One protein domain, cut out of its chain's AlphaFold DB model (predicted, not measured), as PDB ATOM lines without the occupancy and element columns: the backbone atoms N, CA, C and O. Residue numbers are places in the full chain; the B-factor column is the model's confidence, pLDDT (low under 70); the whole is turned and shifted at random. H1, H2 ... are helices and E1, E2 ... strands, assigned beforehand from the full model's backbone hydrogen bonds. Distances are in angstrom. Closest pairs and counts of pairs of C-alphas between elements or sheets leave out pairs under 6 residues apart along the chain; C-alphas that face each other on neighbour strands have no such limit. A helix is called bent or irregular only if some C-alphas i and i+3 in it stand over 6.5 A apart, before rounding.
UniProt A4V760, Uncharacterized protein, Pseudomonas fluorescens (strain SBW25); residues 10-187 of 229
ATOM      1  N   THR A  10      -7.167  48.568 -39.909       97.50
ATOM      2  CA  THR A  10      -6.480  47.575 -40.759       97.50
ATOM      3  C   THR A  10      -5.873  48.237 -41.994       97.50
ATOM      4  O   THR A  10      -6.314  49.313 -42.411       97.50
ATOM      5  N   LEU A  11      -4.890  47.589 -42.633       97.56
ATOM      6  CA  LEU A  11      -4.321  48.087 -43.894       97.56
ATOM      7  C   LEU A  11      -5.372  48.150 -45.007       97.56
ATOM      8  O   LEU A  11      -5.427  49.145 -45.728       97.56
ATOM      9  N   ARG A  12      -6.246  47.138 -45.112       97.12
ATOM     10  CA  ARG A  12      -7.404  47.167 -46.020       97.12
ATOM     11  C   ARG A  12      -8.303  48.366 -45.749       97.12
ATOM     12  O   ARG A  12      -8.511  49.160 -46.657       97.12
ATOM     13  N   GLY A  13      -8.773  48.531 -44.514       96.81
ATOM     14  CA  GLY A  13      -9.677  49.630 -44.177       96.81
ATOM     15  C   GLY A  13      -9.051  50.994 -44.461       96.81
ATOM     16  O   GLY A  13      -9.722  51.896 -44.943       96.81
ATOM     17  N   ALA A  14      -7.748  51.150 -44.211       97.25
ATOM     18  CA  ALA A  14      -7.022  52.382 -44.507       97.25
ATOM     19  C   ALA A  14      -6.809  52.633 -46.000       97.25
ATOM     20  O   ALA A  14      -6.838  53.778 -46.444       97.25
ATOM     21  N   LYS A  15      -6.614  51.571 -46.782       96.31
ATOM     22  CA  LYS A  15      -6.575  51.649 -48.242       96.31
ATOM     23  C   LYS A  15      -7.923  52.096 -48.801       96.31
ATOM     24  O   LYS A  15      -7.947  52.963 -49.667       96.31
ATOM     25  N   ASP A  16      -9.019  51.555 -48.278       96.38
ATOM     26  CA  ASP A  16     -10.372  51.848 -48.757       96.38
ATOM     27  C   ASP A  16     -10.783  53.308 -48.482       96.38
ATOM     28  O   ASP A  16     -11.455  53.923 -49.306       96.38
ATOM     29  N   VAL A  17     -10.322  53.899 -47.371       96.00
ATOM     30  CA  VAL A  17     -10.554  55.323 -47.037       96.00
ATOM     31  C   VAL A  17      -9.437  56.267 -47.511       96.00
ATOM     32  O   VAL A  17      -9.482  57.461 -47.227       96.00
ATOM     33  N   GLY A  18      -8.418  55.748 -48.205       94.62
ATOM     34  CA  GLY A  18      -7.316  56.537 -48.768       94.62
ATOM     35  C   GLY A  18      -6.294  57.083 -47.760       94.62
ATOM     36  O   GLY A  18      -5.511  57.959 -48.117       94.62
ATOM     37  N   SER A  19      -6.275  56.591 -46.517       96.06
ATOM     38  CA  SER A  19      -5.301  57.010 -45.495       96.06
ATOM     39  C   SER A  19      -3.984  56.230 -45.546       96.06
ATOM     40  O   SER A  19      -2.961  56.723 -45.070       96.06
ATOM     41  N   LEU A  20      -3.977  55.038 -46.151       97.31
ATOM     42  CA  LEU A  20      -2.745  54.324 -46.478       97.31
ATOM     43  C   LEU A  20      -2.167  54.873 -47.786       97.31
ATOM     44  O   LEU A  20      -2.826  54.813 -48.825       97.31
ATOM     45  N   ALA A  21      -0.916  55.339 -47.751       96.19
ATOM     46  CA  ALA A  21      -0.219  55.775 -48.958       96.19
ATOM     47  C   ALA A  21      -0.233  54.655 -50.023       96.19
ATOM     48  O   ALA A  21      -0.002  53.485 -49.687       96.19
ATOM     49  N   PRO A  22      -0.517  54.959 -51.302       95.38
ATOM     50  CA  PRO A  22      -0.507  53.948 -52.348       95.38
ATOM     51  C   PRO A  22       0.913  53.409 -52.560       95.38
ATOM     52  O   PRO A  22       1.897  54.118 -52.365       95.38
ATOM     53  N   LEU A  23       1.019  52.148 -52.985       95.94
ATOM     54  CA  LEU A  23       2.301  51.583 -53.399       95.94
ATOM     55  C   LEU A  23       2.847  52.382 -54.595       95.94
ATOM     56  O   LEU A  23       2.153  52.529 -55.601       95.94
ATOM     57  N   ASP A  24       4.090  52.863 -54.508       94.50
ATOM     58  CA  ASP A  24       4.770  53.553 -55.611       94.50
ATOM     59  C   ASP A  24       5.219  52.546 -56.681       94.50
ATOM     60  O   ASP A  24       6.365  52.091 -56.736       94.50
ATOM     61  N   ARG A  25       4.260  52.160 -57.524       95.50
ATOM     62  CA  ARG A  25       4.430  51.157 -58.583       95.50
ATOM     63  C   ARG A  25       5.473  51.566 -59.616       95.50
ATOM     64  O   ARG A  25       6.197  50.711 -60.120       95.50
ATOM     65  N   ILE A  26       5.547  52.861 -59.928       95.19
ATOM     66  CA  ILE A  26       6.468  53.399 -60.935       95.19
ATOM     67  C   ILE A  26       7.898  53.220 -60.440       95.19
ATOM     68  O   ILE A  26       8.719  52.619 -61.132       95.19
ATOM     69  N   ARG A  27       8.189  53.672 -59.216       94.38
ATOM     70  CA  ARG A  27       9.517  53.518 -58.623       94.38
ATOM     71  C   ARG A  27       9.875  52.053 -58.399       94.38
ATOM     72  O   ARG A  27      11.014  51.673 -58.661       94.38
ATOM     73  N   LEU A  28       8.927  51.237 -57.938       95.06
ATOM     74  CA  LEU A  28       9.144  49.808 -57.714       95.06
ATOM     75  C   LEU A  28       9.572  49.100 -59.008       95.06
ATOM     76  O   LEU A  28      10.626  48.464 -59.030       95.06
ATOM     77  N   ARG A  29       8.816  49.271 -60.099       94.50
ATOM     78  CA  ARG A  29       9.165  48.699 -61.408       94.50
ATOM     79  C   ARG A  29      10.464  49.259 -61.967       94.50
ATOM     80  O   ARG A  29      11.282  48.491 -62.452       94.50
ATOM     81  N   ALA A  30      10.693  50.567 -61.857       93.38
ATOM     82  CA  ALA A  30      11.928  51.177 -62.345       93.38
ATOM     83  C   ALA A  30      13.181  50.631 -61.638       93.38
ATOM     84  O   ALA A  30      14.247  50.562 -62.243       93.38
ATOM     85  N   GLN A  31      13.073  50.250 -60.361       92.12
ATOM     86  CA  GLN A  31      14.214  49.759 -59.584       92.12
ATOM     87  C   GLN A  31      14.391  48.240 -59.613       92.12
ATOM     88  O   GLN A  31      15.529  47.785 -59.478       92.12
ATOM     89  N   LEU A  32      13.301  47.472 -59.732       93.38
ATOM     90  CA  LEU A  32      13.314  46.010 -59.590       93.38
ATOM     91  C   LEU A  32      12.723  45.239 -60.781       93.38
ATOM     92  O   LEU A  32      12.915  44.033 -60.841       93.38
ATOM     93  N   GLY A  33      12.046  45.887 -61.732       85.75
ATOM     94  CA  GLY A  33      11.342  45.212 -62.837       85.75
ATOM     95  C   GLY A  33      12.239  44.574 -63.906       85.75
ATOM     96  O   GLY A  33      11.739  43.935 -64.818       85.75
ATOM     97  N   MET A  34      13.557  44.765 -63.821       84.44
ATOM     98  CA  MET A  34      14.553  44.065 -64.651       84.44
ATOM     99  C   MET A  34      15.649  43.425 -63.788       84.44
ATOM    100  O   MET A  34      16.766  43.175 -64.239       84.44
ATOM    101  N   ALA A  35      15.385  43.263 -62.490       81.75
ATOM    102  CA  ALA A  35      16.341  42.694 -61.559       81.75
ATOM    103  C   ALA A  35      16.242  41.164 -61.593       81.75
ATOM    104  O   ALA A  35      15.707  40.553 -60.672       81.75
ATOM    105  N   ASP A  36      16.770  40.562 -62.657       74.62
ATOM    106  CA  ASP A  36      16.685  39.110 -62.872       74.62
ATOM    107  C   ASP A  36      17.603  38.326 -61.915       74.62
ATOM    108  O   ASP A  36      17.313  37.189 -61.542       74.62
ATOM    109  N   ASP A  37      18.677  38.967 -61.442       88.06
ATOM    110  CA  ASP A  37      19.654  38.368 -60.536       88.06
ATOM    111  C   ASP A  37      19.555  38.892 -59.098       88.06
ATOM    112  O   ASP A  37      19.497  40.097 -58.822       88.06
ATOM    113  N   VAL A  38      19.677  37.978 -58.132       90.38
ATOM    114  CA  VAL A  38      19.870  38.339 -56.722       90.38
ATOM    115  C   VAL A  38      21.305  38.825 -56.530       90.38
ATOM    116  O   VAL A  38      22.213  38.018 -56.330       90.38
ATOM    117  N   THR A  39      21.506  40.140 -56.576       93.25
ATOM    118  CA  THR A  39      22.788  40.811 -56.298       93.25
ATOM    119  C   THR A  39      22.699  41.661 -55.036       93.25
ATOM    120  O   THR A  39      21.613  42.108 -54.655       93.25
ATOM    121  N   ALA A  40      23.825  41.959 -54.389       93.94
ATOM    122  CA  ALA A  40      23.857  42.820 -53.208       93.94
ATOM    123  C   ALA A  40      23.279  44.221 -53.484       93.94
ATOM    124  O   ALA A  40      22.605  44.802 -52.631       93.94
ATOM    125  N   SER A  41      23.496  44.747 -54.694       93.25
ATOM    126  CA  SER A  41      22.954  46.036 -55.143       93.25
ATOM    127  C   SER A  41      21.425  46.002 -55.266       93.25
ATOM    128  O   SER A  41      20.739  46.901 -54.774       93.25
ATOM    129  N   ASN A  42      20.876  44.924 -55.839       95.00
ATOM    130  CA  ASN A  42      19.430  44.698 -55.900       95.00
ATOM    131  C   ASN A  42      18.825  44.526 -54.500       95.00
ATOM    132  O   ASN A  42      17.801  45.140 -54.200       95.00
ATOM    133  N   ILE A  43      19.487  43.775 -53.610       95.50
ATOM    134  CA  ILE A  43      19.056  43.605 -52.214       95.50
ATOM    135  C   ILE A  43      18.996  44.962 -51.508       95.50
ATOM    136  O   ILE A  43      18.008  45.244 -50.832       95.50
ATOM    137  N   ARG A  44      19.997  45.837 -51.683       95.56
ATOM    138  CA  ARG A  44      19.988  47.195 -51.112       95.56
ATOM    139  C   ARG A  44      18.797  48.019 -51.601       95.56
ATOM    140  O   ARG A  44      18.091  48.594 -50.771       95.56
ATOM    141  N   ARG A  45      18.559  48.070 -52.917       95.00
ATOM    142  CA  ARG A  45      17.417  48.803 -53.498       95.00
ATOM    143  C   ARG A  45      16.085  48.281 -52.962       95.00
ATOM    144  O   ARG A  45      15.277  49.061 -52.464       95.00
ATOM    145  N   ALA A  46      15.898  46.964 -52.977       96.50
ATOM    146  CA  ALA A  46      14.707  46.323 -52.433       96.50
ATOM    147  C   ALA A  46      14.540  46.587 -50.928       96.50
ATOM    148  O   ALA A  46      13.431  46.844 -50.474       96.50
ATOM    149  N   THR A  47      15.635  46.607 -50.162       97.50
ATOM    150  CA  THR A  47      15.623  46.948 -48.729       97.50
ATOM    151  C   THR A  47      15.127  48.376 -48.512       97.50
ATOM    152  O   THR A  47      14.266  48.592 -47.665       97.50
ATOM    153  N   ALA A  48      15.599  49.348 -49.301       96.75
ATOM    154  CA  ALA A  48      15.132  50.733 -49.213       96.75
ATOM    155  C   ALA A  48      13.625  50.860 -49.499       96.75
ATOM    156  O   ALA A  48      12.905  51.519 -48.748       96.75
ATOM    157  N   LEU A  49      13.141  50.199 -50.557       97.50
ATOM    158  CA  LEU A  49      11.720  50.179 -50.914       97.50
ATOM    159  C   LEU A  49      10.882  49.535 -49.805       97.50
ATOM    160  O   LEU A  49       9.866  50.091 -49.387       97.50
ATOM    161  N   LEU A  50      11.330  48.392 -49.287       97.69
ATOM    162  CA  LEU A  50      10.627  47.645 -48.253       97.69
ATOM    163  C   LEU A  50      10.554  48.429 -46.937       97.69
ATOM    164  O   LEU A  50       9.485  48.481 -46.335       97.69
ATOM    165  N   ILE A  51      11.642  49.100 -46.532       97.81
ATOM    166  CA  ILE A  51      11.670  49.991 -45.360       97.81
ATOM    167  C   ILE A  51      10.663  51.136 -45.516       97.81
ATOM    168  O   ILE A  51       9.933  51.438 -44.571       97.81
ATOM    169  N   GLN A  52      10.591  51.758 -46.697       97.50
ATOM    170  CA  GLN A  52       9.599  52.803 -46.956       97.50
ATOM    171  C   GLN A  52       8.175  52.255 -46.817       97.50
ATOM    172  O   GLN A  52       7.357  52.843 -46.116       97.50
ATOM    173  N   ARG A  53       7.888  51.090 -47.406       97.94
ATOM    174  CA  ARG A  53       6.534  50.529 -47.373       97.94
ATOM    175  C   ARG A  53       6.082  50.128 -45.973       97.94
ATOM    176  O   ARG A  53       4.936  50.375 -45.611       97.94
ATOM    177  N   ILE A  54       6.967  49.552 -45.158       97.75
ATOM    178  CA  ILE A  54       6.627  49.273 -43.754       97.75
ATOM    179  C   ILE A  54       6.460  50.567 -42.948       97.75
ATOM    180  O   ILE A  54       5.665  50.584 -42.012       97.75
ATOM    181  N   ALA A  55       7.168  51.650 -43.298       97.44
ATOM    182  CA  ALA A  55       6.942  52.954 -42.685       97.44
ATOM    183  C   ALA A  55       5.510  53.427 -42.961       97.44
ATOM    184  O   ALA A  55       4.823  53.813 -42.016       97.44
ATOM    185  N   ASP A  56       5.048  53.303 -44.212       97.69
ATOM    186  CA  ASP A  56       3.674  53.622 -44.613       97.69
ATOM    187  C   ASP A  56       2.649  52.746 -43.878       97.69
ATOM    188  O   ASP A  56       1.607  53.238 -43.465       97.69
ATOM    189  N   TYR A  57       2.936  51.460 -43.655       98.31
ATOM    190  CA  TYR A  57       2.057  50.609 -42.847       98.31
ATOM    191  C   TYR A  57       1.912  51.145 -41.424       98.31
ATOM    192  O   TYR A  57       0.795  51.301 -40.931       98.31
ATOM    193  N   TYR A  58       3.021  51.467 -40.758       97.88
ATOM    194  CA  TYR A  58       2.982  51.923 -39.371       97.88
ATOM    195  C   TYR A  58       2.417  53.332 -39.186       97.88
ATOM    196  O   TYR A  58       2.214  53.719 -38.038       97.88
ATOM    197  N   THR A  59       2.145  54.111 -40.240       97.00
ATOM    198  CA  THR A  59       1.348  55.347 -40.091       97.00
ATOM    199  C   THR A  59      -0.124  55.048 -39.801       97.00
ATOM    200  O   THR A  59      -0.824  55.902 -39.264       97.00
ATOM    201  N   VAL A  60      -0.568  53.830 -40.115       97.00
ATOM    202  CA  VAL A  60      -1.955  53.379 -40.021       97.00
ATOM    203  C   VAL A  60      -2.132  52.327 -38.929       97.00
ATOM    204  O   VAL A  60      -2.997  52.466 -38.065       97.00
ATOM    205  N   ILE A  61      -1.353  51.246 -38.992       97.19
ATOM    206  CA  ILE A  61      -1.477  50.119 -38.068       97.19
ATOM    207  C   ILE A  61      -0.585  50.309 -36.851       97.19
ATOM    208  O   ILE A  61       0.413  51.033 -36.866       97.19
ATOM    209  N   GLN A  62      -0.919  49.600 -35.783       96.62
ATOM    210  CA  GLN A  62      -0.124  49.612 -34.575       96.62
ATOM    211  C   GLN A  62       1.009  48.576 -34.618       96.62
ATOM    212  O   GLN A  62       1.032  47.640 -35.420       96.62
ATOM    213  N   TYR A  63       1.979  48.739 -33.726       96.38
ATOM    214  CA  TYR A  63       3.070  47.790 -33.558       96.38
ATOM    215  C   TYR A  63       2.799  46.823 -32.405       96.38
ATOM    216  O   TYR A  63       2.425  47.242 -31.310       96.38
ATOM    217  N   THR A  64       3.074  45.539 -32.634       94.56
ATOM    218  CA  THR A  64       3.185  44.524 -31.577       94.56
ATOM    219  C   THR A  64       4.583  43.908 -31.585       94.56
ATOM    220  O   THR A  64       5.248  43.846 -32.618       94.56
ATOM    221  N   GLY A  65       5.063  43.450 -30.429       92.25
ATOM    222  CA  GLY A  65       6.300  42.672 -30.376       92.25
ATOM    223  C   GLY A  65       6.155  41.322 -31.101       92.25
ATOM    224  O   GLY A  65       5.038  40.857 -31.318       92.25
ATOM    225  N   PRO A  66       7.265  40.652 -31.461       91.38
ATOM    226  CA  PRO A  66       7.203  39.274 -31.966       91.38
ATOM    227  C   PRO A  66       6.579  38.332 -30.930       91.38
ATOM    228  O   PRO A  66       6.572  38.648 -29.747       91.38
ATOM    229  N   SER A  67       6.103  37.150 -31.312       87.25
ATOM    230  CA  SER A  67       5.521  36.205 -30.351       87.25
ATOM    231  C   SER A  67       6.597  35.568 -29.468       87.25
ATOM    232  O   SER A  67       7.780  35.502 -29.829       87.25
ATOM    233  N   TYR A  68       6.218  35.144 -28.266       81.75
ATOM    234  CA  TYR A  68       7.101  34.381 -27.388       81.75
ATOM    235  C   TYR A  68       6.962  32.893 -27.704       81.75
ATOM    236  O   TYR A  68       5.856  32.370 -27.769       81.75
ATOM    237  N   VAL A  69       8.086  32.200 -27.869       79.00
ATOM    238  CA  VAL A  69       8.102  30.739 -28.007       79.00
ATOM    239  C   VAL A  69       8.645  30.186 -26.697       79.00
ATOM    240  O   VAL A  69       9.704  30.633 -26.262       79.00
ATOM    241  N   TYR A  70       7.902  29.271 -26.061       71.75
ATOM    242  CA  TYR A  70       8.183  28.688 -24.741       71.75
ATOM    243  C   TYR A  70       9.684  28.597 -24.405       71.75
ATOM    244  O   TYR A  70      10.451  27.911 -25.077       71.75
ATOM    245  N   GLY A  71      10.101  29.311 -23.356       66.75
ATOM    246  CA  GLY A  71      11.478  29.329 -22.845       66.75
ATOM    247  C   GLY A  71      12.453  30.256 -23.585       66.75
ATOM    248  O   GLY A  71      13.594  30.394 -23.154       66.75
ATOM    249  N   ARG A  72      12.044  30.912 -24.680       73.69
ATOM    250  CA  ARG A  72      12.912  31.778 -25.497       73.69
ATOM    251  C   ARG A  72      12.486  33.237 -25.428       73.69
ATOM    252  O   ARG A  72      11.772  33.749 -26.290       73.69
ATOM    253  N   VAL A  73      12.996  33.943 -24.420       68.50
ATOM    254  CA  VAL A  73      12.772  35.394 -24.234       68.50
ATOM    255  C   VAL A  73      13.268  36.199 -25.442       68.50
ATOM    256  O   VAL A  73      12.646  37.186 -25.832       68.50
ATOM    257  N   ASN A  74      14.315  35.704 -26.106       74.69
ATOM    258  CA  ASN A  74      14.875  36.243 -27.343       74.69
ATOM    259  C   ASN A  74      14.169  35.753 -28.625       74.69
ATOM    260  O   ASN A  74      14.683  35.979 -29.718       74.69
ATOM    261  N   SER A  75      12.978  35.153 -28.545       80.62
ATOM    262  CA  SER A  75      12.215  34.729 -29.725       80.62
ATOM    263  C   SER A  75      11.820  35.904 -30.631       80.62
ATOM    264  O   SER A  75      11.160  36.849 -30.180       80.62
ATOM    265  N   ASP A  76      12.212  35.820 -31.905       83.75
ATOM    266  CA  ASP A  76      11.793  36.687 -33.019       83.75
ATOM    267  C   ASP A  76      10.665  36.041 -33.838       83.75
ATOM    268  O   ASP A  76      10.606  36.183 -35.059       83.75
ATOM    269  N   TYR A  77       9.801  35.262 -33.185       87.50
ATOM    270  CA  TYR A  77       8.727  34.579 -33.888       87.50
ATOM    271  C   TYR A  77       7.735  35.598 -34.478       87.50
ATOM    272  O   TYR A  77       7.310  36.507 -33.754       87.50
ATOM    273  N   PRO A  78       7.363  35.487 -35.765       90.94
ATOM    274  CA  PRO A  78       6.450  36.432 -36.395       90.94
ATOM    275  C   PRO A  78       5.113  36.487 -35.640       90.94
ATOM    276  O   PRO A  78       4.615  35.458 -35.181       90.94
ATOM    277  N   SER A  79       4.534  37.679 -35.503       93.44
ATOM    278  CA  SER A  79       3.258  37.886 -34.808       93.44
ATOM    279  C   SER A  79       2.484  39.070 -35.383       93.44
ATOM    280  O   SER A  79       3.069  40.030 -35.899       93.44
ATOM    281  N   ALA A  80       1.164  38.979 -35.300       96.06
ATOM    282  CA  ALA A  80       0.203  40.032 -35.585       96.06
ATOM    283  C   ALA A  80      -1.030  39.839 -34.694       96.06
ATOM    284  O   ALA A  80      -1.252  38.746 -34.176       96.06
ATOM    285  N   LEU A  81      -1.842  40.881 -34.520       95.38
ATOM    286  CA  LEU A  81      -3.105  40.803 -33.779       95.38
ATOM    287  C   LEU A  81      -4.255  41.299 -34.658       95.38
ATOM    288  O   LEU A  81      -4.100  42.291 -35.383       95.38
ATOM    289  N   LYS A  82      -5.416  40.639 -34.567       95.81
ATOM    290  CA  LYS A  82      -6.646  41.100 -35.226       95.81
ATOM    291  C   LYS A  82      -7.026  42.492 -34.734       95.81
ATOM    292  O   LYS A  82      -6.951  42.739 -33.537       95.81
ATOM    293  N   ALA A  83      -7.476  43.352 -35.644       95.25
ATOM    294  CA  ALA A  83      -7.909  44.725 -35.377       95.25
ATOM    295  C   ALA A  83      -9.048  44.828 -34.353       95.25
ATOM    296  O   ALA A  83      -9.073  45.750 -33.538       95.25
ATOM    297  N   THR A  84      -9.977  43.875 -34.385       93.69
ATOM    298  CA  THR A  84     -11.127  43.821 -33.481       93.69
ATOM    299  C   THR A  84     -10.837  42.891 -32.309       93.69
ATOM    300  O   THR A  84     -10.422  41.744 -32.497       93.69
ATOM    301  N   ALA A  85     -11.082  43.372 -31.089       91.38
ATOM    302  CA  ALA A  85     -10.965  42.555 -29.887       91.38
ATOM    303  C   ALA A  85     -12.076  41.497 -29.806       91.38
ATOM    304  O   ALA A  85     -13.212  41.718 -30.226       91.38
ATOM    305  N   SER A  86     -11.751  40.354 -29.210       90.38
ATOM    306  CA  SER A  86     -12.692  39.287 -28.876       90.38
ATOM    307  C   SER A  86     -12.989  39.273 -27.380       90.38
ATOM    308  O   SER A  86     -12.074  39.424 -26.566       90.38
ATOM    309  N   HIS A  87     -14.257  39.060 -27.027       90.88
ATOM    310  CA  HIS A  87     -14.684  38.892 -25.642       90.88
ATOM    311  C   HIS A  87     -14.566  37.428 -25.220       90.88
ATOM    312  O   HIS A  87     -15.133  36.541 -25.862       90.88
ATOM    313  N   ASN A  88     -13.858  37.176 -24.124       88.75
ATOM    314  CA  ASN A  88     -13.863  35.886 -23.459       88.75
ATOM    315  C   ASN A  88     -14.979  35.868 -22.405       88.75
ATOM    316  O   ASN A  88     -14.898  36.515 -21.363       88.75
ATOM    317  N   TYR A  89     -16.033  35.100 -22.679       87.50
ATOM    318  CA  TYR A  89     -17.197  35.001 -21.797       87.50
ATOM    319  C   TYR A  89     -16.922  34.239 -20.494       87.50
ATOM    320  O   TYR A  89     -17.689  34.394 -19.548       87.50
ATOM    321  N   MET A  90     -15.850  33.440 -20.421       88.56
ATOM    322  CA  MET A  90     -15.526  32.672 -19.213       88.56
ATOM    323  C   MET A  90     -14.869  33.526 -18.124       88.56
ATOM    324  O   MET A  90     -15.128  33.305 -16.946       88.56
ATOM    325  N   ASP A  91     -14.036  34.499 -18.498       88.50
ATOM    326  CA  ASP A  91     -13.310  35.368 -17.557       88.50
ATOM    327  C   ASP A  91     -13.730  36.852 -17.638       88.50
ATOM    328  O   ASP A  91     -13.211  37.692 -16.900       88.50
ATOM    329  N   GLY A  92     -14.681  37.184 -18.520       85.81
ATOM    330  CA  GLY A  92     -15.209  38.537 -18.709       85.81
ATOM    331  C   GLY A  92     -14.174  39.537 -19.233       85.81
ATOM    332  O   GLY A  92     -14.279  40.738 -18.955       85.81
ATOM    333  N   SER A  93     -13.135  39.058 -19.923       90.00
ATOM    334  CA  SER A  93     -12.039  39.884 -20.425       90.00
ATOM    335  C   SER A  93     -12.106  40.097 -21.939       90.00
ATOM    336  O   SER A  93     -12.570  39.253 -22.704       90.00
ATOM    337  N   TRP A  94     -11.622  41.257 -22.385       90.38
ATOM    338  CA  TRP A  94     -11.410  41.554 -23.798       90.38
ATOM    339  C   TRP A  94      -9.938  41.372 -24.140       90.38
ATOM    340  O   TRP A  94      -9.069  41.868 -23.421       90.38
ATOM    341  N   SER A  95      -9.653  40.702 -25.252       90.50
ATOM    342  CA  SER A  95      -8.292  40.550 -25.766       90.50
ATOM    343  C   SER A  95      -8.260  40.615 -27.288       90.50
ATOM    344  O   SER A  95      -9.221  40.244 -27.965       90.50
ATOM    345  N   TYR A  96      -7.149  41.094 -27.842       91.62
ATOM    346  CA  TYR A  96      -6.901  40.995 -29.276       91.62
ATOM    347  C   TYR A  96      -6.377  39.606 -29.605       91.62
ATOM    348  O   TYR A  96      -5.401  39.139 -29.016       91.62
ATOM    349  N   ARG A  97      -7.026  38.944 -30.561       90.81
ATOM    350  CA  ARG A  97      -6.657  37.589 -30.963       90.81
ATOM    351  C   ARG A  97      -5.363  37.605 -31.769       90.81
ATOM    352  O   ARG A  97      -5.263  38.324 -32.764       90.81
ATOM    353  N   GLU A  98      -4.411  36.766 -31.372       90.81
ATOM    354  CA  GLU A  98      -3.166  36.591 -32.113       90.81
ATOM    355  C   GLU A  98      -3.414  35.904 -33.462       90.81
ATOM    356  O   GLU A  98      -4.159  34.927 -33.580       90.81
ATOM    357  N   MET A  99      -2.782  36.453 -34.493       90.88
ATOM    358  CA  MET A  99      -2.670  35.898 -35.829       90.88
ATOM    359  C   MET A  99      -1.242  35.400 -35.981       90.88
ATOM    360  O   MET A  99      -0.314  36.199 -36.072       90.88
ATOM    361  N   THR A 100      -1.053  34.086 -35.996       87.25
ATOM    362  CA  THR A 100       0.275  33.481 -36.111       87.25
ATOM    363  C   THR A 100       0.663  33.355 -37.587       87.25
ATOM    364  O   THR A 100       0.165  32.445 -38.244       87.25
ATOM    365  N   PRO A 101       1.564  34.189 -38.148       82.00
ATOM    366  CA  PRO A 101       1.898  34.153 -39.581       82.00
ATOM    367  C   PRO A 101       2.637  32.873 -39.999       82.00
ATOM    368  O   PRO A 101       2.802  32.590 -41.183       82.00
ATOM    369  N   ALA A 102       3.132  32.111 -39.028       81.00
ATOM    370  CA  ALA A 102       3.709  30.793 -39.248       81.00
ATOM    371  C   ALA A 102       2.649  29.683 -39.373       81.00
ATOM    372  O   ALA A 102       2.975  28.587 -39.818       81.00
ATOM    373  N   HIS A 103       1.395  29.946 -38.991       82.75
ATOM    374  CA  HIS A 103       0.307  28.991 -39.150       82.75
ATOM    375  C   HIS A 103      -0.229  29.029 -40.595       82.75
ATOM    376  O   HIS A 103      -0.470  30.125 -41.104       82.75
ATOM    377  N   PRO A 104      -0.484  27.879 -41.252       80.62
ATOM    378  CA  PRO A 104      -0.892  27.833 -42.663       80.62
ATOM    379  C   PRO A 104      -2.174  28.608 -42.994       80.62
ATOM    380  O   PRO A 104      -2.329  29.110 -44.099       80.62
ATOM    381  N   THR A 105      -3.094  28.720 -42.034       83.50
ATOM    382  CA  THR A 105      -4.368  29.436 -42.223       83.50
ATOM    383  C   THR A 105      -4.242  30.959 -42.100       83.50
ATOM    384  O   THR A 105      -5.198  31.678 -42.378       83.50
ATOM    385  N   CYS A 106      -3.087  31.469 -41.664       90.38
ATOM    386  CA  CYS A 106      -2.807  32.897 -41.593       90.38
ATOM    387  C   CYS A 106      -2.087  33.331 -42.879       90.38
ATOM    388  O   CYS A 106      -0.856  33.323 -42.952       90.38
ATOM    389  N   THR A 107      -2.864  33.642 -43.919       94.50
ATOM    390  CA  THR A 107      -2.331  34.076 -45.214       94.50
ATOM    391  C   THR A 107      -1.929  35.553 -45.202       94.50
ATOM    392  O   THR A 107      -2.254  36.309 -44.284       94.50
ATOM    393  N   ASN A 108      -1.198  35.994 -46.230       95.19
ATOM    394  CA  ASN A 108      -0.833  37.407 -46.348       95.19
ATOM    395  C   ASN A 108      -2.080  38.278 -46.578       95.19
ATOM    396  O   ASN A 108      -2.174  39.376 -46.039       95.19
ATOM    397  N   GLU A 109      -3.077  37.767 -47.300       95.38
ATOM    398  CA  GLU A 109      -4.356  38.439 -47.519       95.38
ATOM    399  C   GLU A 109      -5.119  38.620 -46.207       95.38
ATOM    400  O   GLU A 109      -5.642  39.706 -45.955       95.38
ATOM    401  N   SER A 110      -5.165  37.599 -45.340       94.94
ATOM    402  CA  SER A 110      -5.832  37.745 -44.042       94.94
ATOM    403  C   SER A 110      -5.101  38.748 -43.151       94.94
ATOM    404  O   SER A 110      -5.751  39.585 -42.527       94.94
ATOM    405  N   LEU A 111      -3.763  38.760 -43.159       96.38
ATOM    406  CA  LEU A 111      -2.974  39.795 -42.482       96.38
ATOM    407  C   LEU A 111      -3.292  41.198 -43.017       96.38
ATOM    408  O   LEU A 111      -3.486  42.115 -42.225       96.38
ATOM    409  N   PHE A 112      -3.389  41.373 -44.337       96.81
ATOM    410  CA  PHE A 112      -3.724  42.662 -44.948       96.81
ATOM    411  C   PHE A 112      -5.130  43.147 -44.566       96.81
ATOM    412  O   PHE A 112      -5.351  44.339 -44.335       96.81
ATOM    413  N   ASN A 113      -6.088  42.220 -44.509       96.50
ATOM    414  CA  ASN A 113      -7.496  42.535 -44.303       96.50
ATOM    415  C   ASN A 113      -7.866  42.715 -42.825       96.50
ATOM    416  O   ASN A 113      -8.688  43.574 -42.514       96.50
ATOM    417  N   GLU A 114      -7.286  41.919 -41.926       96.00
ATOM    418  CA  GLU A 114      -7.805  41.743 -40.563       96.00
ATOM    419  C   GLU A 114      -6.857  42.209 -39.456       96.00
ATOM    420  O   GLU A 114      -7.311  42.441 -38.333       96.00
ATOM    421  N   ALA A 115      -5.552  42.325 -39.715       96.75
ATOM    422  CA  ALA A 115      -4.606  42.689 -38.668       96.75
ATOM    423  C   ALA A 115      -4.596  44.205 -38.423       96.75
ATOM    424  O   ALA A 115      -4.482  45.001 -39.355       96.75
ATOM    425  N   GLY A 116      -4.671  44.589 -37.147       96.50
ATOM    426  CA  GLY A 116      -4.490  45.973 -36.686       96.50
ATOM    427  C   GLY A 116      -3.144  46.213 -36.002       96.50
ATOM    428  O   GLY A 116      -2.741  47.358 -35.800       96.50
ATOM    429  N   TRP A 117      -2.426  45.132 -35.677       96.94
ATOM    430  CA  TRP A 117      -1.079  45.174 -35.122       96.94
ATOM    431  C   TRP A 117      -0.175  44.193 -35.844       96.94
ATOM    432  O   TRP A 117      -0.558  43.041 -36.051       96.94
ATOM    433  N   MET A 118       1.054  44.602 -36.138       97.00
ATOM    434  CA  MET A 118       2.079  43.707 -36.677       97.00
ATOM    435  C   MET A 118       3.419  43.940 -35.994       97.00
ATOM    436  O   MET A 118       3.760  45.067 -35.633       97.00
ATOM    437  N   CYS A 119       4.186  42.866 -35.818       95.88
ATOM    438  CA  CYS A 119       5.613  43.007 -35.567       95.88
ATOM    439  C   CYS A 119       6.353  43.318 -36.873       95.88
ATOM    440  O   CYS A 119       5.825  43.122 -37.971       95.88
ATOM    441  N   ILE A 120       7.600  43.783 -36.761       95.69
ATOM    442  CA  ILE A 120       8.374  44.213 -37.932       95.69
ATOM    443  C   ILE A 120       8.567  43.099 -38.958       95.69
ATOM    444  O   ILE A 120       8.441  43.364 -40.148       95.69
ATOM    445  N   ASP A 121       8.797  41.859 -38.523       94.25
ATOM    446  CA  ASP A 121       8.996  40.734 -39.439       94.25
ATOM    447  C   ASP A 121       7.720  40.415 -40.233       94.25
ATOM    448  O   ASP A 121       7.769  40.248 -41.454       94.25
ATOM    449  N   THR A 122       6.560  40.432 -39.567       96.44
ATOM    450  CA  THR A 122       5.257  40.255 -40.221       96.44
ATOM    451  C   THR A 122       4.963  41.389 -41.200       96.44
ATOM    452  O   THR A 122       4.550  41.126 -42.327       96.44
ATOM    453  N   ALA A 123       5.238  42.641 -40.816       97.31
ATOM    454  CA  ALA A 123       5.080  43.793 -41.702       97.31
ATOM    455  C   ALA A 123       6.001  43.695 -42.931       97.31
ATOM    456  O   ALA A 123       5.555  43.928 -44.052       97.31
ATOM    457  N   CYS A 124       7.259  43.278 -42.745       97.12
ATOM    458  CA  CYS A 124       8.211  43.057 -43.836       97.12
ATOM    459  C   CYS A 124       7.742  41.946 -44.781       97.12
ATOM    460  O   CYS A 124       7.829  42.093 -45.997       97.12
ATOM    461  N   ARG A 125       7.220  40.841 -44.234       95.69
ATOM    462  CA  ARG A 125       6.630  39.752 -45.024       95.69
ATOM    463  C   ARG A 125       5.475  40.242 -45.879       95.69
ATOM    464  O   ARG A 125       5.424  39.929 -47.064       95.69
ATOM    465  N   LEU A 126       4.567  40.999 -45.274       97.19
ATOM    466  CA  LEU A 126       3.395  41.500 -45.968       97.19
ATOM    467  C   LEU A 126       3.760  42.536 -47.036       97.19
ATOM    468  O   LEU A 126       3.200  42.507 -48.124       97.19
ATOM    469  N   ALA A 127       4.722  43.418 -46.752       97.94
ATOM    470  CA  ALA A 127       5.235  44.388 -47.717       97.94
ATOM    471  C   ALA A 127       5.919  43.700 -48.909       97.94
ATOM    472  O   ALA A 127       5.641  44.045 -50.051       97.94
ATOM    473  N   ALA A 128       6.763  42.692 -48.661       97.31
ATOM    474  CA  ALA A 128       7.389  41.912 -49.728       97.31
ATOM    475  C   ALA A 128       6.355  41.188 -50.596       97.31
ATOM    476  O   ALA A 128       6.496  41.174 -51.814       97.31
ATOM    477  N   TRP A 129       5.315  40.612 -49.979       97.00
ATOM    478  CA  TRP A 129       4.212  40.000 -50.714       97.00
ATOM    479  C   TRP A 129       3.496  41.024 -51.599       97.00
ATOM    480  O   TRP A 129       3.436  40.815 -52.805       97.00
ATOM    481  N   GLU A 130       3.049  42.155 -51.045       97.56
ATOM    482  CA  GLU A 130       2.341  43.191 -51.812       97.56
ATOM    483  C   GLU A 130       3.193  43.724 -52.977       97.56
ATOM    484  O   GLU A 130       2.690  43.911 -54.082       97.56
ATOM    485  N   MET A 131       4.497  43.925 -52.763       97.56
ATOM    486  CA  MET A 131       5.419  44.323 -53.831       97.56
ATOM    487  C   MET A 131       5.603  43.235 -54.887       97.56
ATOM    488  O   MET A 131       5.696  43.553 -56.068       97.56
ATOM    489  N   SER A 132       5.645  41.963 -54.484       96.56
ATOM    490  CA  SER A 132       5.769  40.844 -55.421       96.56
ATOM    491  C   SER A 132       4.507  40.605 -56.246       96.56
ATOM    492  O   SER A 132       4.607  40.064 -57.336       96.56
ATOM    493  N   GLU A 133       3.334  41.046 -55.785       96.12
ATOM    494  CA  GLU A 133       2.132  41.057 -56.629       96.12
ATOM    495  C   GLU A 133       2.265  42.071 -57.782       96.12
ATOM    496  O   GLU A 133       1.704  41.874 -58.855       96.12
ATOM    497  N   GLU A 134       3.027  43.154 -57.585       95.75
ATOM    498  CA  GLU A 134       3.273  44.173 -58.615       95.75
ATOM    499  C   GLU A 134       4.453  43.818 -59.540       95.75
ATOM    500  O   GLU A 134       4.412  44.139 -60.734       95.75
ATOM    501  N   VAL A 135       5.498  43.195 -58.977       95.19
ATOM    502  CA  VAL A 135       6.754  42.795 -59.644       95.19
ATOM    503  C   VAL A 135       7.134  41.363 -59.218       95.19
ATOM    504  O   VAL A 135       7.976  41.185 -58.325       95.19
ATOM    505  N   PRO A 136       6.494  40.325 -59.793       94.12
ATOM    506  CA  PRO A 136       6.682  38.929 -59.377       94.12
ATOM    507  C   PRO A 136       8.121  38.419 -59.489       94.12
ATOM    508  O   PRO A 136       8.588  37.677 -58.621       94.12
ATOM    509  N   GLU A 137       8.843  38.848 -60.519       92.50
ATOM    510  CA  GLU A 137      10.241  38.510 -60.788       92.50
ATOM    511  C   GLU A 137      11.179  38.939 -59.648       92.50
ATOM    512  O   GLU A 137      12.144  38.245 -59.334       92.50
ATOM    513  N   ALA A 138      10.839  40.009 -58.923       94.44
ATOM    514  CA  ALA A 138      11.644  40.522 -57.820       94.44
ATOM    515  C   ALA A 138      11.449  39.754 -56.499       94.44
ATOM    516  O   ALA A 138      12.107  40.065 -55.501       94.44
ATOM    517  N   ARG A 139      10.566  38.747 -56.446       94.75
ATOM    518  CA  ARG A 139      10.235  38.008 -55.215       94.75
ATOM    519  C   ARG A 139      11.458  37.449 -54.467       94.75
ATOM    520  O   ARG A 139      11.507  37.635 -53.249       94.75
ATOM    521  N   PRO A 140      12.459  36.818 -55.118       93.75
ATOM    522  CA  PRO A 140      13.647  36.327 -54.416       93.75
ATOM    523  C   PRO A 140      14.462  37.457 -53.770       93.75
ATOM    524  O   PRO A 140      14.973  37.310 -52.660       93.75
ATOM    525  N   ILE A 141      14.548  38.610 -54.439       95.25
ATOM    526  CA  ILE A 141      15.266  39.793 -53.950       95.25
ATOM    527  C   ILE A 141      14.517  40.413 -52.766       95.25
ATOM    528  O   ILE A 141      15.135  40.769 -51.763       95.25
ATOM    529  N   LEU A 142      13.189  40.512 -52.854       95.88
ATOM    530  CA  LEU A 142      12.339  41.018 -51.777       95.88
ATOM    531  C   LEU A 142      12.418  40.133 -50.527       95.88
ATOM    532  O   LEU A 142      12.436  40.659 -49.414       95.88
ATOM    533  N   ASP A 143      12.538  38.811 -50.676       94.06
ATOM    534  CA  ASP A 143      12.730  37.922 -49.523       94.06
ATOM    535  C   ASP A 143      14.092  38.144 -48.846       94.06
ATOM    536  O   ASP A 143      14.166  38.264 -47.622       94.06
ATOM    537  N   GLN A 144      15.161  38.328 -49.627       94.81
ATOM    538  CA  GLN A 144      16.467  38.729 -49.090       94.81
ATOM    539  C   GLN A 144      16.394  40.093 -48.385       94.81
ATOM    540  O   GLN A 144      16.915  40.248 -47.279       94.81
ATOM    541  N   ALA A 145      15.691  41.068 -48.964       95.88
ATOM    542  CA  ALA A 145      15.509  42.391 -48.372       95.88
ATOM    543  C   ALA A 145      14.831  42.338 -46.992       95.88
ATOM    544  O   ALA A 145      15.238  43.065 -46.085       95.88
ATOM    545  N   ARG A 146      13.860  41.439 -46.774       95.50
ATOM    546  CA  ARG A 146      13.253  41.232 -45.442       95.50
ATOM    547  C   ARG A 146      14.296  40.859 -44.391       95.50
ATOM    548  O   ARG A 146      14.298  41.415 -43.293       95.50
ATOM    549  N   TYR A 147      15.199  39.937 -44.727       94.25
ATOM    550  CA  TYR A 147      16.278  39.544 -43.823       94.25
ATOM    551  C   TYR A 147      17.272  40.684 -43.594       94.25
ATOM    552  O   TYR A 147      17.708  40.871 -42.460       94.25
ATOM    553  N   ALA A 148      17.569  41.490 -44.618       95.31
ATOM    554  CA  ALA A 148      18.409  42.675 -44.462       95.31
ATOM    555  C   ALA A 148      17.791  43.697 -43.492       95.31
ATOM    556  O   ALA A 148      18.500  44.198 -42.619       95.31
ATOM    557  N   VAL A 149      16.478  43.962 -43.567       96.25
ATOM    558  CA  VAL A 149      15.783  44.835 -42.596       96.25
ATOM    559  C   VAL A 149      15.906  44.295 -41.176       96.25
ATOM    560  O   VAL A 149      16.231  45.048 -40.258       96.25
ATOM    561  N   LYS A 150      15.711  42.988 -40.985       92.75
ATOM    562  CA  LYS A 150      15.887  42.365 -39.670       92.75
ATOM    563  C   LYS A 150      17.310  42.562 -39.135       92.75
ATOM    564  O   LYS A 150      17.470  42.984 -37.990       92.75
ATOM    565  N   SER A 151      18.328  42.334 -39.963       92.38
ATOM    566  CA  SER A 151      19.728  42.560 -39.584       92.38
ATOM    567  C   SER A 151      20.024  44.027 -39.260       92.38
ATOM    568  O   SER A 151      20.745  44.298 -38.305       92.38
ATOM    569  N   LEU A 152      19.426  44.985 -39.980       94.62
ATOM    570  CA  LEU A 152      19.537  46.417 -39.669       94.62
ATOM    571  C   LEU A 152      18.933  46.766 -38.303       94.62
ATOM    572  O   LEU A 152      19.462  47.621 -37.596       94.62
ATOM    573  N   CYS A 153      17.839  46.115 -37.909       93.69
ATOM    574  CA  CYS A 153      17.263  46.298 -36.578       93.69
ATOM    575  C   CYS A 153      18.158  45.716 -35.476       93.69
ATOM    576  O   CYS A 153      18.308  46.337 -34.423       93.69
ATOM    577  N   GLU A 154      18.754  44.548 -35.718       91.50
ATOM    578  CA  GLU A 154      19.633  43.848 -34.774       91.50
ATOM    579  C   GLU A 154      20.999  44.530 -34.600       91.50
ATOM    580  O   GLU A 154      21.562  44.483 -33.504       91.50
ATOM    581  N   ALA A 155      21.505  45.203 -35.637       91.00
ATOM    582  CA  ALA A 155      22.742  45.975 -35.586       91.00
ATOM    583  C   ALA A 155      22.557  47.240 -34.732       91.00
ATOM    584  O   ALA A 155      21.958  48.228 -35.169       91.00
ATOM    585  N   ARG A 156      23.082  47.225 -33.501       90.88
ATOM    586  CA  ARG A 156      22.929  48.319 -32.526       90.88
ATOM    587  C   ARG A 156      23.512  49.634 -33.039       90.88
ATOM    588  O   ARG A 156      22.970  50.691 -32.741       90.88
ATOM    589  N   GLU A 157      24.586  49.580 -33.808       90.38
ATOM    590  CA  GLU A 157      25.253  50.726 -34.429       90.38
ATOM    591  C   GLU A 157      24.306  51.443 -35.407       90.38
ATOM    592  O   GLU A 157      24.324  52.669 -35.535       90.38
ATOM    593  N   VAL A 158      23.396  50.686 -36.031       90.38
ATOM    594  CA  VAL A 158      22.377  51.201 -36.945       90.38
ATOM    595  C   VAL A 158      21.128  51.621 -36.167       90.38
ATOM    596  O   VAL A 158      20.757  52.796 -36.176       90.38
ATOM    597  N   SER A 159      20.486  50.691 -35.458       90.69
ATOM    598  CA  SER A 159      19.188  50.919 -34.805       90.69
ATOM    599  C   SER A 159      19.263  51.775 -33.532       90.69
ATOM    600  O   SER A 159      18.244  52.324 -33.093       90.69
ATOM    601  N   GLU A 160      20.460  51.914 -32.951       90.31
ATOM    602  CA  GLU A 160      20.763  52.573 -31.668       90.31
ATOM    603  C   GLU A 160      20.038  51.949 -30.475       90.31
ATOM    604  O   GLU A 160      19.845  52.580 -29.434       90.31
ATOM    605  N   LEU A 161      19.606  50.700 -30.614       92.19
ATOM    606  CA  LEU A 161      18.861  49.982 -29.595       92.19
ATOM    607  C   LEU A 161      19.425  48.580 -29.429       92.19
ATOM    608  O   LEU A 161      19.862  47.937 -30.378       92.19
ATOM    609  N   ASN A 162      19.339  48.062 -28.207       91.88
ATOM    610  CA  ASN A 162      19.453  46.627 -28.009       91.88
ATOM    611  C   ASN A 162      18.133  45.980 -28.447       91.88
ATOM    612  O   ASN A 162      17.177  45.920 -27.670       91.88
ATOM    613  N   TRP A 163      18.071  45.539 -29.705       91.50
ATOM    614  CA  TRP A 163      16.857  45.000 -30.322       91.50
ATOM    615  C   TRP A 163      16.202  43.892 -29.491       91.50
ATOM    616  O   TRP A 163      15.004  43.959 -29.204       91.50
ATOM    617  N   GLN A 164      17.007  42.926 -29.037       89.12
ATOM    618  CA  GLN A 164      16.554  41.758 -28.276       89.12
ATOM    619  C   GLN A 164      15.830  42.159 -26.984       89.12
ATOM    620  O   GLN A 164      14.821  41.558 -26.617       89.12
ATOM    621  N   SER A 165      16.294  43.227 -26.336       88.69
ATOM    622  CA  SER A 165      15.692  43.755 -25.111       88.69
ATOM    623  C   SER A 165      14.536  44.726 -25.375       88.69
ATOM    624  O   SER A 165      13.616  44.828 -24.560       88.69
ATOM    625  N   SER A 166      14.564  45.478 -26.474       91.00
ATOM    626  CA  SER A 166      13.661  46.621 -26.667       91.00
ATOM    627  C   SER A 166      12.423  46.308 -27.493       91.00
ATOM    628  O   SER A 166      11.370  46.888 -27.231       91.00
ATOM    629  N   ARG A 167      12.492  45.379 -28.453       92.19
ATOM    630  CA  ARG A 167      11.453  45.198 -29.482       92.19
ATOM    631  C   ARG A 167      10.041  44.936 -28.961       92.19
ATOM    632  O   ARG A 167       9.094  45.201 -29.677       92.19
ATOM    633  N   ARG A 168       9.858  44.431 -27.739       91.19
ATOM    634  CA  ARG A 168       8.523  44.189 -27.150       91.19
ATOM    635  C   ARG A 168       7.907  45.425 -26.486       91.19
ATOM    636  O   ARG A 168       6.728  45.412 -26.170       91.19
ATOM    637  N   ARG A 169       8.703  46.474 -26.264       90.56
ATOM    638  CA  ARG A 169       8.340  47.675 -25.493       90.56
ATOM    639  C   ARG A 169       8.243  48.945 -26.341       90.56
ATOM    640  O   ARG A 169       7.948  50.002 -25.804       90.56
ATOM    641  N   LEU A 170       8.520  48.859 -27.644       91.31
ATOM    642  CA  LEU A 170       8.621  50.037 -28.515       91.31
ATOM    643  C   LEU A 170       7.286  50.769 -28.703       91.31
ATOM    644  O   LEU A 170       7.274  51.996 -28.784       91.31
ATOM    645  N   GLY A 171       6.182  50.024 -28.824       92.94
ATOM    646  CA  GLY A 171       4.939  50.563 -29.383       92.94
ATOM    647  C   GLY A 171       5.126  51.122 -30.805       92.94
ATOM    648  O   GLY A 171       6.213  51.058 -31.388       92.94
ATOM    649  N   THR A 172       4.062  51.686 -31.381       94.50
ATOM    650  CA  THR A 172       4.080  52.196 -32.767       94.50
ATOM    651  C   THR A 172       5.031  53.381 -32.962       94.50
ATOM    652  O   THR A 172       5.883  53.316 -33.850       94.50
ATOM    653  N   PRO A 173       5.009  54.436 -32.118       96.00
ATOM    654  CA  PRO A 173       5.938  55.555 -32.285       96.00
ATOM    655  C   PRO A 173       7.405  55.130 -32.127       96.00
ATOM    656  O   PRO A 173       8.298  55.699 -32.755       96.00
ATOM    657  N   GLY A 174       7.674  54.118 -31.292       96.06
ATOM    658  CA  GLY A 174       9.014  53.572 -31.109       96.06
ATOM    659  C   GLY A 174       9.526  52.865 -32.358       96.06
ATOM    660  O   GLY A 174      10.638  53.159 -32.794       96.06
ATOM    661  N   ILE A 175       8.728  51.983 -32.976       96.56
ATOM    662  CA  ILE A 175       9.167  51.300 -34.201       96.56
ATOM    663  C   ILE A 175       9.313  52.273 -35.374       96.56
ATOM    664  O   ILE A 175      10.279  52.165 -36.120       96.56
ATOM    665  N   GLN A 176       8.448  53.286 -35.493       96.62
ATOM    666  CA  GLN A 176       8.591  54.333 -36.511       96.62
ATOM    667  C   GLN A 176       9.919  55.094 -36.367       96.62
ATOM    668  O   GLN A 176      10.595  55.357 -37.362       96.62
ATOM    669  N   LYS A 177      10.346  55.404 -35.132       96.69
ATOM    670  CA  LYS A 177      11.667  56.004 -34.873       96.69
ATOM    671  C   LYS A 177      12.804  55.080 -35.303       96.69
ATOM    672  O   LYS A 177      13.769  55.557 -35.894       96.69
ATOM    673  N   VAL A 178      12.693  53.777 -35.033       96.44
ATOM    674  CA  VAL A 178      13.682  52.781 -35.483       96.44
ATOM    675  C   VAL A 178      13.744  52.733 -37.004       96.44
ATOM    676  O   VAL A 178      14.835  52.835 -37.554       96.44
ATOM    677  N   ILE A 179      12.595  52.663 -37.677       96.81
ATOM    678  CA  ILE A 179      12.487  52.667 -39.141       96.81
ATOM    679  C   ILE A 179      13.153  53.918 -39.720       96.81
ATOM    680  O   ILE A 179      14.022  53.817 -40.577       96.81
ATOM    681  N   LYS A 180      12.859  55.102 -39.175       95.88
ATOM    682  CA  LYS A 180      13.500  56.351 -39.602       95.88
ATOM    683  C   LYS A 180      15.029  56.315 -39.455       95.88
ATOM    684  O   LYS A 180      15.733  56.798 -40.340       95.88
ATOM    685  N   ARG A 181      15.549  55.745 -38.360       94.88
ATOM    686  CA  ARG A 181      17.000  55.600 -38.134       94.88
ATOM    687  C   ARG A 181      17.645  54.651 -39.136       94.88
ATOM    688  O   ARG A 181      18.653  55.018 -39.732       94.88
ATOM    689  N   ILE A 182      17.066  53.465 -39.345       95.38
ATOM    690  CA  ILE A 182      17.611  52.499 -40.310       95.38
ATOM    691  C   ILE A 182      17.566  53.067 -41.733       95.38
ATOM    692  O   ILE A 182      18.547  52.919 -42.452       95.38
ATOM    693  N   THR A 183      16.511  53.804 -42.115       95.06
ATOM    694  CA  THR A 183      16.445  54.498 -43.411       95.06
ATOM    695  C   THR A 183      17.595  55.488 -43.557       95.06
ATOM    696  O   THR A 183      18.304  55.466 -44.558       95.06
ATOM    697  N   ALA A 184      17.820  56.334 -42.547       93.25
ATOM    698  CA  ALA A 184      18.865  57.356 -42.583       93.25
ATOM    699  C   ALA A 184      20.287  56.770 -42.621       93.25
ATOM    700  O   ALA A 184      21.196  57.394 -43.170       93.25
ATOM    701  N   LYS A 185      20.485  55.582 -42.040       93.25
ATOM    702  CA  LYS A 185      21.785  54.904 -41.977       93.25
ATOM    703  C   LYS A 185      22.007  53.857 -43.062       93.25
ATOM    704  O   LYS A 185      23.120  53.356 -43.167       93.25
ATOM    705  N   LEU A 186      21.010  53.555 -43.896       92.69
ATOM    706  CA  LEU A 186      21.133  52.542 -44.945       92.69
ATOM    707  C   LEU A 186      22.326  52.823 -45.876       92.69
ATOM    708  O   LEU A 186      23.070  51.905 -46.216       92.69
ATOM    709  N   ARG A 187      22.572  54.091 -46.218       90.38
ATOM    710  CA  ARG A 187      23.730  54.501 -47.033       90.38
ATOM    711  C   ARG A 187      25.090  54.180 -46.406       90.38
ATOM    712  O   ARG A 187      26.043  53.897 -47.121       90.38
TER     713      ARG A 187
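AT A GLANCE: This is residues 10 to 187 of the 229 residues of an uncharacterized protein of Pseudomonas fluorescens (strain SBW25) (UniProt A4V760). A body of helices has a core in which H3 crosses the side-by-side pair H5 and H6, and from one end of it the strand hairpin E3 and E4 reaches away as a long arm. H9 packs along H3, H2 folds back on H3 toward the other end, E5 and H4 pack at the arm's base, and E1 and E2 form a small separate hairpin. Printed are 178 residues, with nine named helices and five named strands in the order H1 H2 H3 E1 E2 E3 E4 H4 E5 H5 H6 H7 H8 H9. The sheets E4 - E3 - E5 and E1 - E2 are antiparallel, and the class is mixed, helices and strands. The whole is compact, with a radius of gyration of the C-alphas of 16.4 A and spans of 56 by 37 by 29 A.

IN THESE COORDINATES: H1, residues 11 to 16, begins at C-alpha 11 (-4.321, 48.087, -43.894). H2 is residues 25 to 32 and H3 residues 40 to 58, 26.6 A long. E1, residues 67 to 69, and E2, 72 to 77, precede E3, 80 to 88, 19.0 A, which bends by 86 degrees at residue 83. E4, 93 to 99, is 18.5 A long; H4 is 108 to 114 and E5 115 to 118. H5, 120 to 134, measures 21.3 A and H6, 136 to 154, 28.2 A. H7 is 156 to 159, H8 163 to 166, and H9, 171 to 187, 26.1 A, ends at C-alpha 187 (23.730, 54.501, -47.033). H6 and H9 are irregular: C-alphas 137 and 140 are 7.5 A apart, C-alphas 184 and 187 7.2 A.

HOW THE PARTS SIT: H6 is the hub, touching five other helices: it touches H3 and H5, only just touches H8 and H9, with 3 pairs of C-alphas within 8 A each, and touches H7 only at the corner by their link, and only just, with 3 pairs of C-alphas within 8 A. It touches H3 about perpendicular at 75 degrees, closest C-alphas Thr 47 and Ala 145, 4.6 A. With H5 it forms a helical hairpin at a shallow tilt of 19 degrees, opposite ways. H3 and H9 touch at a shallow tilt of 25 degrees, opposite ways, closest C-alphas Ala 55 and Gln 176, 6.5 A. H1 touches H4, closest C-alphas Arg 12 and Asn 113, 4.9 A. H4 is on the three-strand sheet, over E3, at a height over the sheet of 8.9 A. E4, H4 and E5 make a split strand-helix-strand unit, two parallel strands with E3 between them, its crossover right-handed. N 82 and O 97 are 2.9 A apart across E3 and E4, N 81 and O 117 2.9 A across E3 and E5, and N 67 and O 77 2.8 A across E1 and E2, within hydrogen-bond range. Every O i to N i+4 pair is within range in H1, H2, H3 and H4, against 10 of 11 in H5, 13 of 15 in H6 and 12 of 13 in H9; H7 and H8 are too short for one.

THE WHOLE: The C-alphas of Met 34 and Met 90 are the two farthest apart, 55.7 A. The printed part has no cut and no long link. Its mean pLDDT is 92.7; residues 71 and 73 are under 70.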